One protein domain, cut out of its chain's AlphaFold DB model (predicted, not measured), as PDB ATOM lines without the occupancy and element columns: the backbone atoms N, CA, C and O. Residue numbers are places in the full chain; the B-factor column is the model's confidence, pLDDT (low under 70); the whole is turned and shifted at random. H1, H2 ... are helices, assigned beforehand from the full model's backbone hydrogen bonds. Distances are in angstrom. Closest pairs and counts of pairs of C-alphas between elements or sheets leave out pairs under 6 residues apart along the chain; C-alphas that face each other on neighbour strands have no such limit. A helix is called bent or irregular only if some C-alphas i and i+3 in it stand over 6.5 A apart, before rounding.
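Overview. This is residues 3 to 114 of the 315 residues of an uncharacterized protein of Acidithiobacillus sp. GGI-221 (UniProt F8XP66). Three helices, H1, H2 and H3, pack as an elongated up-and-down bundle; the unnamed stretch of residues 3 to 19 lies beyond the beginning of H1 at one end, and the short H4 lies towards the opposite end, with H5 packed crosswise on H2. The 112 printed residues include five named helices, H1 to H5 in chain order, and no named strand: all helix. The whole is loose, with a radius of gyration of the C-alphas of 16.4 A, and spans 53 by 26 by 21 A.

Along the chain. H1, residues 20 to 36, begins at C-alpha 20 (281.132, 367.895, 190.554) and is 24.6 A long. H2, residues 42 to 59, is 25.6 A long. H3, residues 61 to 82, is 29.9 A long and has a kink of 52 degrees near residue 68. H4 is residues 88 to 102, 15.1 A. H5, residues 104 to 112, 12.1 A, ends at C-alpha 112 (286.174, 345.988, 171.732). H3 and H4 are irregular: C-alphas 66 and 69 are 7.3 A apart, and C-alphas 94 and 97 are 9.3 A apart.

Arrangement. H2 is the hub, touching three helices. With residues 45 to 52 alone it touches H1 in a hairpin, opposite ways at a shallow tilt of 21 degrees; the closest C-alphas, of Leu 36 and Ala 45, are 5.2 A apart. H2 and H3 form a second hairpin, at 30 degrees, closest at the C-alphas of Ala 56 and Ala 64, 5.3 A. H1 touches H3, the same way at 12 degrees, closest at the C-alphas of Leu 28 and Ala 65, 4.3 A. H5 touches residues 51 to 55 of H2, about perpendicular at 74 degrees; the closest C-alphas, of Phe 51 and Trp 109, are 6.8 A apart. H3 and H4 are near each other, with 12 pairs of C-alphas within 10 A. H1 is apart from H4 and H5. Every O i to N i+4 pair is within hydrogen-bond range in H1, H2 and H5, against 12 of 18 in H3 and 9 of 11 in H4.

Size, cuts and confidence. The C-alphas farthest apart, of Ala 13 and Ala 93, are 53.5 A apart. The printed part has no cut, its four links between helices are tight, and no printed residue is under 70 in pLDDT.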
ATOM      1  N   LEU A   3     279.457 368.242 202.912       89.25
ATOM      2  CA  LEU A   3     279.449 366.878 202.371       89.25
ATOM      3  C   LEU A   3     278.495 366.788 201.173       89.25
ATOM      4  O   LEU A   3     277.397 367.343 201.203       89.25
ATOM      5  N   CYS A   4     278.907 366.079 200.125       89.00
ATOM      6  CA  CYS A   4     278.040 365.732 199.002       89.00
ATOM      7  C   CYS A   4     276.901 364.819 199.473       89.00
ATOM      8  O   CYS A   4     277.164 363.788 200.092       89.00
ATOM      9  N   GLN A   5     275.655 365.141 199.125       89.62
ATOM     10  CA  GLN A   5     274.496 364.332 199.522       89.62
ATOM     11  C   GLN A   5     274.406 362.983 198.787       89.62
ATOM     12  O   GLN A   5     273.733 362.082 199.270       89.62
ATOM     13  N   GLU A   6     275.091 362.819 197.647       87.00
ATOM     14  CA  GLU A   6     275.097 361.556 196.888       87.00
ATOM     15  C   GLU A   6     276.248 360.615 197.275       87.00
ATOM     16  O   GLU A   6     276.046 359.407 197.355       87.00
ATOM     17  N   CYS A   7     277.461 361.134 197.503       89.75
ATOM     18  CA  CYS A   7     278.643 360.297 197.759       89.75
ATOM     19  C   CYS A   7     279.307 360.514 199.125       89.75
ATOM     20  O   CYS A   7     280.294 359.846 199.427       89.75
ATOM     21  N   GLY A   8     278.833 361.473 199.925       87.62
ATOM     22  CA  GLY A   8     279.381 361.771 201.251       87.62
ATOM     23  C   GLY A   8     280.770 362.420 201.260       87.62
ATOM     24  O   GLY A   8     281.300 362.689 202.333       87.62
ATOM     25  N   GLN A   9     281.384 362.694 200.104       89.06
ATOM     26  CA  GLN A   9     282.706 363.326 200.046       89.06
ATOM     27  C   GLN A   9     282.650 364.821 200.375       89.06
ATOM     28  O   GLN A   9     281.703 365.519 200.008       89.06
ATOM     29  N   SER A  10     283.701 365.320 201.028       87.69
ATOM     30  CA  SER A  10     283.862 366.740 201.345       87.69
ATOM     31  C   SER A  10     284.084 367.579 200.083       87.69
ATOM     32  O   SER A  10     284.895 367.227 199.226       87.69
ATOM     33  N   MET A  11     283.389 368.710 199.980       87.38
ATOM     34  CA  MET A  11     283.474 369.639 198.857       87.38
ATOM     35  C   MET A  11     283.434 371.113 199.310       87.38
ATOM     36  O   MET A  11     283.012 371.418 200.435       87.38
ATOM     37  N   PRO A  12     283.874 372.062 198.459       85.44
ATOM     38  CA  PRO A  12     283.811 373.486 198.770       85.44
ATOM     39  C   PRO A  12     282.379 373.959 199.047       85.44
ATOM     40  O   PRO A  12     281.434 373.567 198.357       85.44
ATOM     41  N   ALA A  13     282.223 374.834 200.044       75.88
ATOM     42  CA  ALA A  13     280.959 375.527 200.267       75.88
ATOM     43  C   ALA A  13     280.673 376.420 199.042       75.88
ATOM     44  O   ALA A  13     281.551 377.163 198.615       75.88
ATOM     45  N   GLY A  14     279.488 376.282 198.436       78.06
ATOM     46  CA  GLY A  14     279.106 376.977 197.191       78.06
ATOM     47  C   GLY A  14     278.783 376.063 195.999       78.06
ATOM     48  O   GLY A  14     278.262 376.537 194.996       78.06
ATOM     49  N   ARG A  15     279.026 374.747 196.097       73.81
ATOM     50  CA  ARG A  15     278.697 373.758 195.043       73.81
ATOM     51  C   ARG A  15     277.269 373.179 195.132       73.81
ATOM     52  O   ARG A  15     276.926 372.285 194.369       73.81
ATOM     53  N   GLY A  16     276.422 373.689 196.030       83.62
ATOM     54  CA  GLY A  16     275.053 373.198 196.226       83.62
ATOM     55  C   GLY A  16     275.001 371.841 196.940       83.62
ATOM     56  O   GLY A  16     275.754 371.615 197.881       83.62
ATOM     57  N   ALA A  17     274.097 370.951 196.511       85.88
ATOM     58  CA  ALA A  17     273.835 369.659 197.161       85.88
ATOM     59  C   ALA A  17     274.759 368.507 196.709       85.88
ATOM     60  O   ALA A  17     274.861 367.490 197.398       85.88
ATOM     61  N   GLN A  18     275.430 368.641 195.560       89.19
ATOM     62  CA  GLN A  18     276.192 367.558 194.927       89.19
ATOM     63  C   GLN A  18     277.602 368.002 194.540       89.19
ATOM     64  O   GLN A  18     277.815 369.140 194.121       89.19
ATOM     65  N   CYS A  19     278.567 367.086 194.635       90.19
ATOM     66  CA  CYS A  19     279.912 367.334 194.132       90.19
ATOM     67  C   CYS A  19     279.950 367.243 192.603       90.19
ATOM     68  O   CYS A  19     279.096 366.626 191.967       90.19
ATOM     69  N   GLU A  20     280.979 367.837 192.007       89.25
ATOM     70  CA  GLU A  20     281.132 367.895 190.554       89.25
ATOM     71  C   GLU A  20     281.150 366.506 189.871       89.25
ATOM     72  O   GLU A  20     280.427 366.335 188.887       89.25
ATOM     73  N   PRO A  21     281.860 365.480 190.384       89.62
ATOM     74  CA  PRO A  21     281.767 364.120 189.843       89.62
ATOM     75  C   PRO A  21     280.343 363.543 189.843       89.62
ATOM     76  O   PRO A  21     279.911 362.964 188.847       89.62
ATOM     77  N   CYS A  22     279.606 363.730 190.942       90.69
ATOM     78  CA  CYS A  22     278.230 363.252 191.091       90.69
ATOM     79  C   CYS A  22     277.285 363.954 190.108       90.69
ATOM     80  O   CYS A  22     276.530 363.296 189.390       90.69
ATOM     81  N   TYR A  23     277.425 365.275 189.972       92.56
ATOM     82  CA  TYR A  23     276.682 366.059 188.990       92.56
ATOM     83  C   TYR A  23     276.887 365.540 187.558       92.56
ATOM     84  O   TYR A  23     275.912 365.292 186.844       92.56
ATOM     85  N   TRP A  24     278.140 365.336 187.129       94.25
ATOM     86  CA  TRP A  24     278.434 364.874 185.766       94.25
ATOM     87  C   TRP A  24     277.921 363.461 185.499       94.25
ATOM     88  O   TRP A  24     277.383 363.207 184.419       94.25
ATOM     89  N   ARG A  25     278.023 362.564 186.485       93.62
ATOM     90  CA  ARG A  25     277.468 361.211 186.398       93.62
ATOM     91  C   ARG A  25     275.948 361.238 186.266       93.62
ATOM     92  O   ARG A  25     275.410 360.648 185.334       93.62
ATOM     93  N   SER A  26     275.267 361.982 187.138       92.94
ATOM     94  CA  SER A  26     273.809 362.154 187.099       92.94
ATOM     95  C   SER A  26     273.348 362.740 185.759       92.94
ATOM     96  O   SER A  26     272.389 362.257 185.151       92.94
ATOM     97  N   LEU A  27     274.074 363.734 185.237       93.75
ATOM     98  CA  LEU A  27     273.794 364.325 183.931       93.75
ATOM     99  C   LEU A  27     273.977 363.323 182.782       93.75
ATOM    100  O   LEU A  27     273.142 363.289 181.876       93.75
ATOM    101  N   LEU A  28     275.038 362.511 182.804       94.69
ATOM    102  CA  LEU A  28     275.258 361.468 181.801       94.69
ATOM    103  C   LEU A  28     274.131 360.431 181.823       94.69
ATOM    104  O   LEU A  28     273.555 360.153 180.771       94.69
ATOM    105  N   THR A  29     273.774 359.914 183.000       94.19
ATOM    106  CA  THR A  29     272.684 358.941 183.158       94.19
ATOM    107  C   THR A  29     271.366 359.491 182.615       94.19
ATOM    108  O   THR A  29     270.698 358.816 181.833       94.19
ATOM    109  N   LYS A  30     271.025 360.747 182.939       95.00
ATOM    110  CA  LYS A  30     269.827 361.417 182.400       95.00
ATOM    111  C   LYS A  30     269.860 361.517 180.874       95.00
ATOM    112  O   LYS A  30     268.867 361.208 180.223       95.00
ATOM    113  N   ARG A  31     270.996 361.913 180.290       95.69
ATOM    114  CA  ARG A  31     271.145 362.032 178.827       95.69
ATOM    115  C   ARG A  31     271.025 360.687 178.122       95.69
ATOM    116  O   ARG A  31     270.358 360.614 177.096       95.69
ATOM    117  N   ILE A  32     271.636 359.634 178.666       94.75
ATOM    118  CA  ILE A  32     271.486 358.277 178.131       94.75
ATOM    119  C   ILE A  32     270.008 357.893 178.158       94.75
ATOM    120  O   ILE A  32     269.470 357.591 177.100       94.75
ATOM    121  N   ALA A  33     269.343 358.002 179.313       94.56
ATOM    122  CA  ALA A  33     267.935 357.636 179.468       94.56
ATOM    123  C   ALA A  33     267.011 358.374 178.482       94.56
ATOM    124  O   ALA A  33     266.168 357.745 177.847       94.56
ATOM    125  N   MET A  34     267.205 359.684 178.289       93.69
ATOM    126  CA  MET A  34     266.452 360.457 177.292       93.69
ATOM    127  C   MET A  34     266.692 359.956 175.862       93.69
ATOM    128  O   MET A  34     265.756 359.846 175.076       93.69
ATOM    129  N   ASN A  35     267.941 359.635 175.528       93.81
ATOM    130  CA  ASN A  35     268.314 359.163 174.197       93.81
ATOM    131  C   ASN A  35     267.791 357.751 173.898       93.81
ATOM    132  O   ASN A  35     267.603 357.423 172.730       93.81
ATOM    133  N   LEU A  36     267.532 356.915 174.911       93.50
ATOM    134  CA  LEU A  36     266.964 355.578 174.694       93.50
ATOM    135  C   LEU A  36     265.584 355.634 174.027       93.50
ATOM    136  O   LEU A  36     265.272 354.766 173.217       93.50
ATOM    137  N   ALA A  37     264.799 356.683 174.292       93.44
ATOM    138  CA  ALA A  37     263.486 356.886 173.679       93.44
ATOM    139  C   ALA A  37     263.543 357.179 172.165       93.44
ATOM    140  O   ALA A  37     262.514 357.135 171.496       93.44
ATOM    141  N   ALA A  38     264.725 357.478 171.613       91.75
ATOM    142  CA  ALA A  38     264.906 357.725 170.183       91.75
ATOM    143  C   ALA A  38     264.966 356.440 169.335       91.75
ATOM    144  O   ALA A  38     264.937 356.532 168.107       91.75
ATOM    145  N   PHE A  39     265.073 355.265 169.962       94.44
ATOM    146  CA  PHE A  39     265.235 353.983 169.276       94.44
ATOM    147  C   PHE A  39     263.918 353.215 169.204       94.44
ATOM    148  O   PHE A  39     263.234 353.036 170.212       94.44
ATOM    149  N   ALA A  40     263.593 352.705 168.019       93.06
ATOM    150  CA  ALA A  40     262.450 351.813 167.835       93.06
ATOM    151  C   ALA A  40     262.785 350.357 168.201       93.06
ATOM    152  O   ALA A  40     261.901 349.595 168.591       93.06
ATOM    153  N   MET A  41     264.052 349.953 168.069       90.25
ATOM    154  CA  MET A  41     264.512 348.593 168.336       90.25
ATOM    155  C   MET A  41     265.111 348.501 169.750       90.25
ATOM    156  O   MET A  41     266.159 349.101 170.010       90.25
ATOM    157  N   PRO A  42     264.553 347.667 170.651       90.00
ATOM    158  CA  PRO A  42     265.080 347.505 172.012       90.00
ATOM    159  C   PRO A  42     266.551 347.071 172.051       90.00
ATOM    160  O   PRO A  42     267.314 347.473 172.927       90.00
ATOM    161  N   VAL A  43     266.976 346.282 171.060       85.94
ATOM    162  CA  VAL A  43     268.370 345.844 170.906       85.94
ATOM    163  C   VAL A  43     269.304 347.039 170.686       85.94
ATOM    164  O   VAL A  43     270.361 347.111 171.313       85.94
ATOM    165  N   MET A  44     268.908 348.003 169.850       93.12
ATOM    166  CA  MET A  44     269.701 349.204 169.575       93.12
ATOM    167  C   MET A  44     269.723 350.164 170.763       93.12
ATOM    168  O   MET A  44     270.797 350.674 171.089       93.12
ATOM    169  N   ALA A  45     268.600 350.320 171.473       93.81
ATOM    170  CA  ALA A  45     268.562 351.051 172.739       93.81
ATOM    171  C   ALA A  45     269.558 350.451 173.753       93.81
ATOM    172  O   ALA A  45     270.416 351.160 174.279       93.81
ATOM    173  N   GLY A  46     269.538 349.126 173.937       92.12
ATOM    174  CA  GLY A  46     270.480 348.438 174.826       92.12
ATOM    175  C   GLY A  46     271.946 348.561 174.384       92.12
ATOM    176  O   GLY A  46     272.853 348.611 175.215       92.12
ATOM    177  N   HIS A  47     272.225 348.640 173.079       93.81
ATOM    178  CA  HIS A  47     273.572 348.951 172.590       93.81
ATOM    179  C   HIS A  47     273.998 350.377 172.937       93.81
ATOM    180  O   HIS A  47     275.118 350.568 173.409       93.81
ATOM    181  N   PHE A  48     273.119 351.360 172.741       96.44
ATOM    182  CA  PHE A  48     273.414 352.754 173.058       96.44
ATOM    183  C   PHE A  48     273.632 352.969 174.563       96.44
ATOM    184  O   PHE A  48     274.557 353.681 174.955       96.44
ATOM    185  N   GLU A  49     272.848 352.300 175.410       95.62
ATOM    186  CA  GLU A  49     273.026 352.311 176.866       95.62
ATOM    187  C   GLU A  49     274.409 351.784 177.276       95.62
ATOM    188  O   GLU A  49     275.172 352.474 177.960       95.62
ATOM    189  N   ARG A  50     274.776 350.589 176.791       95.94
ATOM    190  CA  ARG A  50     276.092 349.982 177.051       95.94
ATOM    191  C   ARG A  50     277.240 350.837 176.521       95.94
ATOM    192  O   ARG A  50     278.281 350.926 177.171       95.94
ATOM    193  N   PHE A  51     277.056 351.476 175.367       97.06
ATOM    194  CA  PHE A  51     278.018 352.434 174.835       97.06
ATOM    195  C   PHE A  51     278.183 353.640 175.767       97.06
ATOM    196  O   PHE A  51     279.313 354.032 176.043       97.06
ATOM    197  N   GLY A  52     277.091 354.203 176.289       95.56
ATOM    198  CA  GLY A  52     277.135 355.324 177.230       95.56
ATOM    199  C   GLY A  52     277.888 354.988 178.521       95.56
ATOM    200  O   GLY A  52     278.737 355.768 178.955       95.56
ATOM    201  N   ALA A  53     277.651 353.798 179.081       94.00
ATOM    202  CA  ALA A  53     278.386 353.302 180.245       94.00
ATOM    203  C   ALA A  53     279.884 353.099 179.943       94.00
ATOM    204  O   ALA A  53     280.744 353.549 180.701       94.00
ATOM    205  N   TRP A  54     280.219 352.488 178.802       96.88
ATOM    206  CA  TRP A  54     281.612 352.332 178.367       96.88
ATOM    207  C   TRP A  54     282.300 353.682 178.115       96.88
ATOM    208  O   TRP A  54     283.473 353.862 178.449       96.88
ATOM    209  N   LEU A  55     281.575 354.657 177.560       95.88
ATOM    210  CA  LEU A  55     282.090 355.995 177.284       95.88
ATOM    211  C   LEU A  55     282.476 356.706 178.589       95.88
ATOM    212  O   LEU A  55     283.543 357.315 178.645       95.88
ATOM    213  N   ALA A  56     281.659 356.568 179.639       94.38
ATOM    214  CA  ALA A  56     281.949 357.086 180.977       94.38
ATOM    215  C   ALA A  56     283.295 356.575 181.513       94.38
ATOM    216  O   ALA A  56     284.144 357.364 181.923       94.38
ATOM    217  N   VAL A  57     283.521 355.260 181.424       94.19
ATOM    218  CA  VAL A  57     284.766 354.610 181.866       94.19
ATOM    219  C   VAL A  57     285.961 355.040 181.010       94.19
ATOM    220  O   VAL A  57     287.061 355.219 181.522       94.19
ATOM    221  N   THR A  58     285.752 355.240 179.707       92.81
ATOM    222  CA  THR A  58     286.842 355.482 178.749       92.81
ATOM    223  C   THR A  58     287.330 356.930 178.733       92.81
ATOM    224  O   THR A  58     288.522 357.174 178.543       92.81
ATOM    225  N   VAL A  59     286.428 357.908 178.872       92.69
ATOM    226  CA  VAL A  59     286.779 359.337 178.752       92.69
ATOM    227  C   VAL A  59     286.402 360.184 179.970       92.69
ATOM    228  O   VAL A  59     286.681 361.384 179.971       92.69
ATOM    229  N   GLY A  60     285.792 359.578 180.992       93.62
ATOM    230  CA  GLY A  60     285.297 360.241 182.197       93.62
ATOM    231  C   GLY A  60     283.873 360.790 182.051       93.62
ATOM    232  O   GLY A  60     283.465 361.226 180.971       93.62
ATOM    233  N   ASP A  61     283.140 360.826 183.171       92.19
ATOM    234  CA  ASP A  61     281.722 361.222 183.250       92.19
ATOM    235  C   ASP A  61     281.442 362.592 182.601       92.19
ATOM    236  O   ASP A  61     280.488 362.737 181.839       92.19
ATOM    237  N   ASN A  62     282.305 363.592 182.824       94.19
ATOM    238  CA  ASN A  62     282.155 364.938 182.254       94.19
ATOM    239  C   ASN A  62     282.191 364.920 180.713       94.19
ATOM    240  O   ASN A  62     281.243 365.334 180.040       94.19
ATOM    241  N   LYS A  63     283.274 364.387 180.133       93.31
ATOM    242  CA  LYS A  63     283.454 364.368 178.676       93.31
ATOM    243  C   LYS A  63     282.432 363.457 178.004       93.31
ATOM    244  O   LYS A  63     281.933 363.791 176.924       93.31
ATOM    245  N   ALA A  64     282.088 362.342 178.645       94.62
ATOM    246  CA  ALA A  64     281.024 361.459 178.195       94.62
ATOM    247  C   ALA A  64     279.676 362.194 178.166       94.62
ATOM    248  O   ALA A  64     279.028 362.208 177.119       94.62
ATOM    249  N   ALA A  65     279.300 362.898 179.241       93.31
ATOM    250  CA  ALA A  65     278.056 363.664 179.300       93.31
ATOM    251  C   ALA A  65     277.962 364.675 178.153       93.31
ATOM    252  O   ALA A  65     276.932 364.747 177.483       93.31
ATOM    253  N   ILE A  66     279.036 365.422 177.875       94.00
ATOM    254  CA  ILE A  66     279.076 366.433 176.805       94.00
ATOM    255  C   ILE A  66     278.951 365.806 175.408       94.00
ATOM    256  O   ILE A  66     278.314 366.388 174.528       94.00
ATOM    257  N   THR A  67     279.562 364.641 175.182       93.44
ATOM    258  CA  THR A  67     279.709 364.069 173.835       93.44
ATOM    259  C   THR A  67     278.668 363.013 173.472       93.44
ATOM    260  O   THR A  67     278.417 362.842 172.281       93.44
ATOM    261  N   VAL A  68     278.017 362.358 174.441       94.44
ATOM    262  CA  VAL A  68     277.111 361.214 174.200       94.44
ATOM    263  C   VAL A  68     276.004 361.522 173.182       94.44
ATOM    264  O   VAL A  68     275.772 360.731 172.270       94.44
ATOM    265  N   ASN A  69     275.405 362.716 173.236       94.19
ATOM    266  CA  ASN A  69     274.347 363.121 172.301       94.19
ATOM    267  C   ASN A  69     274.851 363.267 170.859       94.19
ATOM    268  O   ASN A  69     274.096 363.045 169.918       94.19
ATOM    269  N   ARG A  70     276.135 363.600 170.656       93.25
ATOM    270  CA  ARG A  70     276.717 363.731 169.308       93.25
ATOM    271  C   ARG A  70     276.783 362.392 168.579       93.25
ATOM    272  O   ARG A  70     276.825 362.376 167.356       93.25
ATOM    273  N   TYR A  71     276.806 361.286 169.321       94.81
ATOM    274  CA  TYR A  71     276.839 359.945 168.751       94.81
ATOM    275  C   TYR A  71     275.446 359.377 168.481       94.81
ATOM    276  O   TYR A  71     275.347 358.382 167.770       94.81
ATOM    277  N   LEU A  72     274.373 360.003 168.979       94.94
ATOM    278  CA  LEU A  72     273.012 359.495 168.808       94.94
ATOM    279  C   LEU A  72     272.639 359.340 167.327       94.94
ATOM    280  O   LEU A  72     272.174 358.277 166.925       94.94
ATOM    281  N   SER A  73     272.916 360.355 166.501       93.94
ATOM    282  CA  SER A  73     272.589 360.331 165.068       93.94
ATOM    283  C   SER A  73     273.237 359.158 164.326       93.94
ATOM    284  O   SER A  73     272.620 358.575 163.442       93.94
ATOM    285  N   PHE A  74     274.449 358.762 164.722       95.38
ATOM    286  CA  PHE A  74     275.136 357.605 164.152       95.38
ATOM    287  C   PHE A  74     274.421 356.287 164.475       95.38
ATOM    288  O   PHE A  74     274.208 355.470 163.582       95.38
ATOM    289  N   PHE A  75     274.010 356.083 165.730       95.81
ATOM    290  CA  PHE A  75     273.283 354.874 166.127       95.81
ATOM    291  C   PHE A  75     271.866 354.825 165.538       95.81
ATOM    292  O   PHE A  75     271.419 353.754 165.131       95.81
ATOM    293  N   MET A  76     271.176 355.967 165.447       95.75
ATOM    294  CA  MET A  76     269.855 356.050 164.811       95.75
ATOM    295  C   MET A  76     269.921 355.724 163.318       95.75
ATOM    296  O   MET A  76     269.063 355.011 162.807       95.75
ATOM    297  N   GLU A  77     270.952 356.197 162.617       95.50
ATOM    298  CA  GLU A  77     271.142 355.870 161.202       95.50
ATOM    299  C   GLU A  77     271.403 354.367 161.012       95.50
ATOM    300  O   GLU A  77     270.840 353.748 160.109       95.50
ATOM    301  N   ILE A  78     272.174 353.746 161.912       94.69
ATOM    302  CA  ILE A  78     272.367 352.289 161.911       94.69
ATOM    303  C   ILE A  78     271.035 351.546 162.088       94.69
ATOM    304  O   ILE A  78     270.735 350.625 161.324       94.69
ATOM    305  N   GLU A  79     270.216 351.947 163.062       94.25
ATOM    306  CA  GLU A  79     268.900 351.339 163.281       94.25
ATOM    307  C   GLU A  79     267.983 351.529 162.067       94.25
ATOM    308  O   GLU A  79     267.298 350.598 161.638       94.25
ATOM    309  N   LYS A  80     267.978 352.726 161.481       94.25
ATOM    310  CA  LYS A  80     267.141 353.048 160.329       94.25
ATOM    311  C   LYS A  80     267.439 352.130 159.143       94.25
ATOM    312  O   LYS A  80     266.493 351.617 158.545       94.25
ATOM    313  N   VAL A  81     268.719 351.910 158.836       93.12
ATOM    314  CA  VAL A  81     269.153 351.156 157.648       93.12
ATOM    315  C   VAL A  81     269.170 349.644 157.888       93.12
ATOM    316  O   VAL A  81     268.713 348.892 157.029       93.12
ATOM    317  N   TRP A  82     269.669 349.178 159.037       91.38
ATOM    318  CA  TRP A  82     269.905 347.744 159.273       91.38
ATOM    319  C   TRP A  82     269.149 347.155 160.464       91.38
ATOM    320  O   TRP A  82     269.191 345.940 160.639       91.38
ATOM    321  N   LYS A  83     268.474 347.971 161.287       88.38
ATOM    322  CA  LYS A  83     267.769 347.570 162.531       88.38
ATOM    323  C   LYS A  83     268.660 346.978 163.637       88.38
ATOM    324  O   LYS A  83     268.206 346.841 164.769       88.38
ATOM    325  N   ALA A  84     269.919 346.679 163.332       85.31
ATOM    326  CA  ALA A  84     270.966 346.200 164.228       85.31
ATOM    327  C   ALA A  84     272.341 346.674 163.719       85.31
ATOM    328  O   ALA A  84     272.456 347.153 162.590       85.31
ATOM    329  N   ILE A  85     273.393 346.532 164.531       85.75
ATOM    330  CA  ILE A  85     274.765 346.902 164.144       85.75
ATOM    331  C   ILE A  85     275.265 345.948 163.040       85.75
ATOM    332  O   ILE A  85     275.343 344.744 163.284       85.75
ATOM    333  N   PRO A  86     275.593 346.445 161.830       84.56
ATOM    334  CA  PRO A  86     276.077 345.612 160.734       84.56
ATOM    335  C   PRO A  86     277.600 345.404 160.804       84.56
ATOM    336  O   PRO A  86     278.300 346.008 161.616       84.56
ATOM    337  N   ASP A  87     278.137 344.590 159.895       80.38
ATOM    338  CA  ASP A  87     279.581 344.403 159.759       80.38
ATOM    339  C   ASP A  87     280.322 345.682 159.306       80.38
ATOM    340  O   ASP A  87     279.749 346.625 158.749       80.38
ATOM    341  N   TYR A  88     281.644 345.696 159.505       80.75
ATOM    342  CA  TYR A  88     282.493 346.846 159.186       80.75
ATOM    343  C   TYR A  88     282.425 347.276 157.711       80.75
ATOM    344  O   TYR A  88     282.526 348.470 157.422       80.75
ATOM    345  N   ASN A  89     282.257 346.339 156.769       72.94
ATOM    346  CA  ASN A  89     282.227 346.671 155.343       72.94
ATOM    347  C   ASN A  89     280.947 347.431 154.987       72.94
ATOM    348  O   ASN A  89     280.995 348.385 154.211       72.94
ATOM    349  N   ARG A  90     279.814 347.051 155.584       83.75
ATOM    350  CA  ARG A  90     278.555 347.792 155.429       83.75
ATOM    351  C   ARG A  90     278.649 349.188 156.041       83.75
ATOM    352  O   ARG A  90     278.203 350.149 155.418       83.75
ATOM    353  N   LEU A  91     279.310 349.320 157.194       88.56
ATOM    354  CA  LEU A  91     279.548 350.624 157.825       88.56
ATOM    355  C   LEU A  91     280.422 351.539 156.956       88.56
ATOM    356  O   LEU A  91     280.051 352.686 156.722       88.56
ATOM    357  N   ILE A  92     281.563 351.057 156.449       86.06
ATOM    358  CA  ILE A  92     282.452 351.895 155.624       86.06
ATOM    359  C   ILE A  92     281.849 352.207 154.252       86.06
ATOM    360  O   ILE A  92     282.087 353.293 153.732       86.06
ATOM    361  N   ALA A  93     281.053 351.298 153.679       83.50
ATOM    362  CA  ALA A  93     280.361 351.542 152.417       83.50
ATOM    363  C   ALA A  93     279.285 352.633 152.545       83.50
ATOM    364  O   ALA A  93     279.135 353.431 151.627       83.50
ATOM    365  N   HIS A  94     278.572 352.689 153.678       90.31
ATOM    366  CA  HIS A  94     277.513 353.681 153.911       90.31
ATOM    367  C   HIS A  94     278.051 355.034 154.385       90.31
ATOM    368  O   HIS A  94     277.693 356.072 153.842       90.31
ATOM    369  N   PHE A  95     278.931 355.041 155.391       87.88
ATOM    370  CA  PHE A  95     279.411 356.279 156.022       87.88
ATOM    371  C   PHE A  95     280.702 356.832 155.398       87.88
ATOM    372  O   PHE A  95     281.087 357.972 155.669       87.88
ATOM    373  N   GLY A  96     281.407 356.028 154.599       86.12
ATOM    374  CA  GLY A  96     282.738 356.356 154.098       86.12
ATOM    375  C   GLY A  96     283.810 356.380 155.195       86.12
ATOM    376  O   GLY A  96     283.537 356.396 156.398       86.12
ATOM    377  N   ALA A  97     285.080 356.416 154.784       77.62
ATOM    378  CA  ALA A  97     286.201 356.468 155.725       77.62
ATOM    379  C   ALA A  97     286.182 357.744 156.588       77.62
ATOM    380  O   ALA A  97     286.497 357.697 157.777       77.62
ATOM    381  N   GLU A  98     285.776 358.878 156.008       76.69
ATOM    382  CA  GLU A  98     285.724 360.158 156.715       76.69
ATOM    383  C   GLU A  98     284.572 360.231 157.724       76.69
ATOM    384  O   GLU A  98     284.767 360.712 158.841       76.69
ATOM    385  N   GLY A  99     283.403 359.673 157.390       83.25
ATOM    386  CA  GLY A  99     282.289 359.562 158.331       83.25
ATOM    387  C   GLY A  99     282.668 358.719 159.546       83.25
ATOM    388  O   GLY A  99     282.503 359.166 160.682       83.25
ATOM    389  N   LEU A 100     283.304 357.562 159.327       89.62
ATOM    390  CA  LEU A 100     283.788 356.712 160.422       89.62
ATOM    391  C   LEU A 100     284.903 357.373 161.253       89.62
ATOM    392  O   LEU A 100     284.993 357.137 162.461       89.62
ATOM    393  N   ARG A 101     285.720 358.257 160.658       84.38
ATOM    394  CA  ARG A 101     286.723 359.049 161.396       84.38
ATOM    395  C   ARG A 101     286.106 360.048 162.375       84.38
ATOM    396  O   ARG A 101     286.783 360.386 163.349       84.38
ATOM    397  N   ARG A 102     284.861 360.489 162.171       87.44
ATOM    398  CA  ARG A 102     284.139 361.386 163.096       87.44
ATOM    399  C   ARG A 102     283.514 360.641 164.281       87.44
ATOM    400  O   ARG A 102     283.317 361.233 165.340       87.44
ATOM    401  N   VAL A 103     283.282 359.334 164.145       91.81
ATOM    402  CA  VAL A 103     282.664 358.462 165.165       91.81
ATOM    403  C   VAL A 103     283.630 357.394 165.695       91.81
ATOM    404  O   VAL A 103     283.258 356.248 165.944       91.81
ATOM    405  N   ARG A 104     284.897 357.770 165.915       91.19
ATOM    406  CA  ARG A 104     285.953 356.846 166.381       91.19
ATOM    407  C   ARG A 104     285.627 356.142 167.699       91.19
ATOM    408  O   ARG A 104     285.971 354.977 167.838       91.19
ATOM    409  N   LEU A 105     285.000 356.831 168.656       94.12
ATOM    410  CA  LEU A 105     284.670 356.245 169.962       94.12
ATOM    411  C   LEU A 105     283.574 355.169 169.853       94.12
ATOM    412  O   LEU A 105     283.836 354.057 170.307       94.12
ATOM    413  N   PRO A 106     282.428 355.417 169.183       94.56
ATOM    414  CA  PRO A 106     281.479 354.352 168.850       94.56
ATOM    415  C   PRO A 106     282.121 353.169 168.120       94.56
ATOM    416  O   PRO A 106     281.919 352.025 168.513       94.56
ATOM    417  N   MET A 107     282.947 353.432 167.099       92.75
ATOM    418  CA  MET A 107     283.605 352.367 166.335       92.75
ATOM    419  C   MET A 107     284.563 351.532 167.184       92.75
ATOM    420  O   MET A 107     284.579 350.310 167.061       92.75
ATOM    421  N   ARG A 108     285.344 352.178 168.055       91.81
ATOM    422  CA  ARG A 108     286.247 351.496 168.984       91.81
ATOM    423  C   ARG A 108     285.468 350.609 169.953       91.81
ATOM    424  O   ARG A 108     285.813 349.445 170.104       91.81
ATOM    425  N   TRP A 109     284.394 351.128 170.542       94.25
ATOM    426  CA  TRP A 109     283.530 350.356 171.433       94.25
ATOM    427  C   TRP A 109     282.930 349.125 170.743       94.25
ATOM    428  O   TRP A 109     282.988 348.024 171.287       94.25
ATOM    429  N   MET A 110     282.402 349.279 169.523       91.31
ATOM    430  CA  MET A 110     281.838 348.158 168.760       91.31
ATOM    431  C   MET A 110     282.883 347.077 168.450       91.31
ATOM    432  O   MET A 110     282.551 345.895 168.413       91.31
ATOM    433  N   GLN A 111     284.141 347.469 168.241       86.50
ATOM    434  CA  GLN A 111     285.247 346.535 168.024       86.50
ATOM    435  C   GLN A 111     285.657 345.819 169.316       86.50
ATOM    436  O   GLN A 111     285.815 344.602 169.308       86.50
ATOM    437  N   GLU A 112     285.798 346.551 170.425       84.69
ATOM    438  CA  GLU A 112     286.174 345.988 171.732       84.69
ATOM    439  C   GLU A 112     285.113 345.022 172.278       84.69
ATOM    440  O   GLU A 112     285.445 344.021 172.904       84.69
ATOM    441  N   THR A 113     283.836 345.294 172.003       80.56
ATOM    442  CA  THR A 113     282.705 344.447 172.423       80.56
ATOM    443  C   THR A 113     282.379 343.318 171.444       80.56
ATOM    444  O   THR A 113     281.444 342.558 171.681       80.56
ATOM    445  N   GLY A 114     283.116 343.204 170.334       73.06
ATOM    446  CA  GLY A 114     282.892 342.174 169.315       73.06
ATOM    447  C   GLY A 114     281.616 342.351 168.484       73.06
ATOM    448  O   GLY A 114     281.296 341.479 167.683       73.06
TER     449      GLY A 114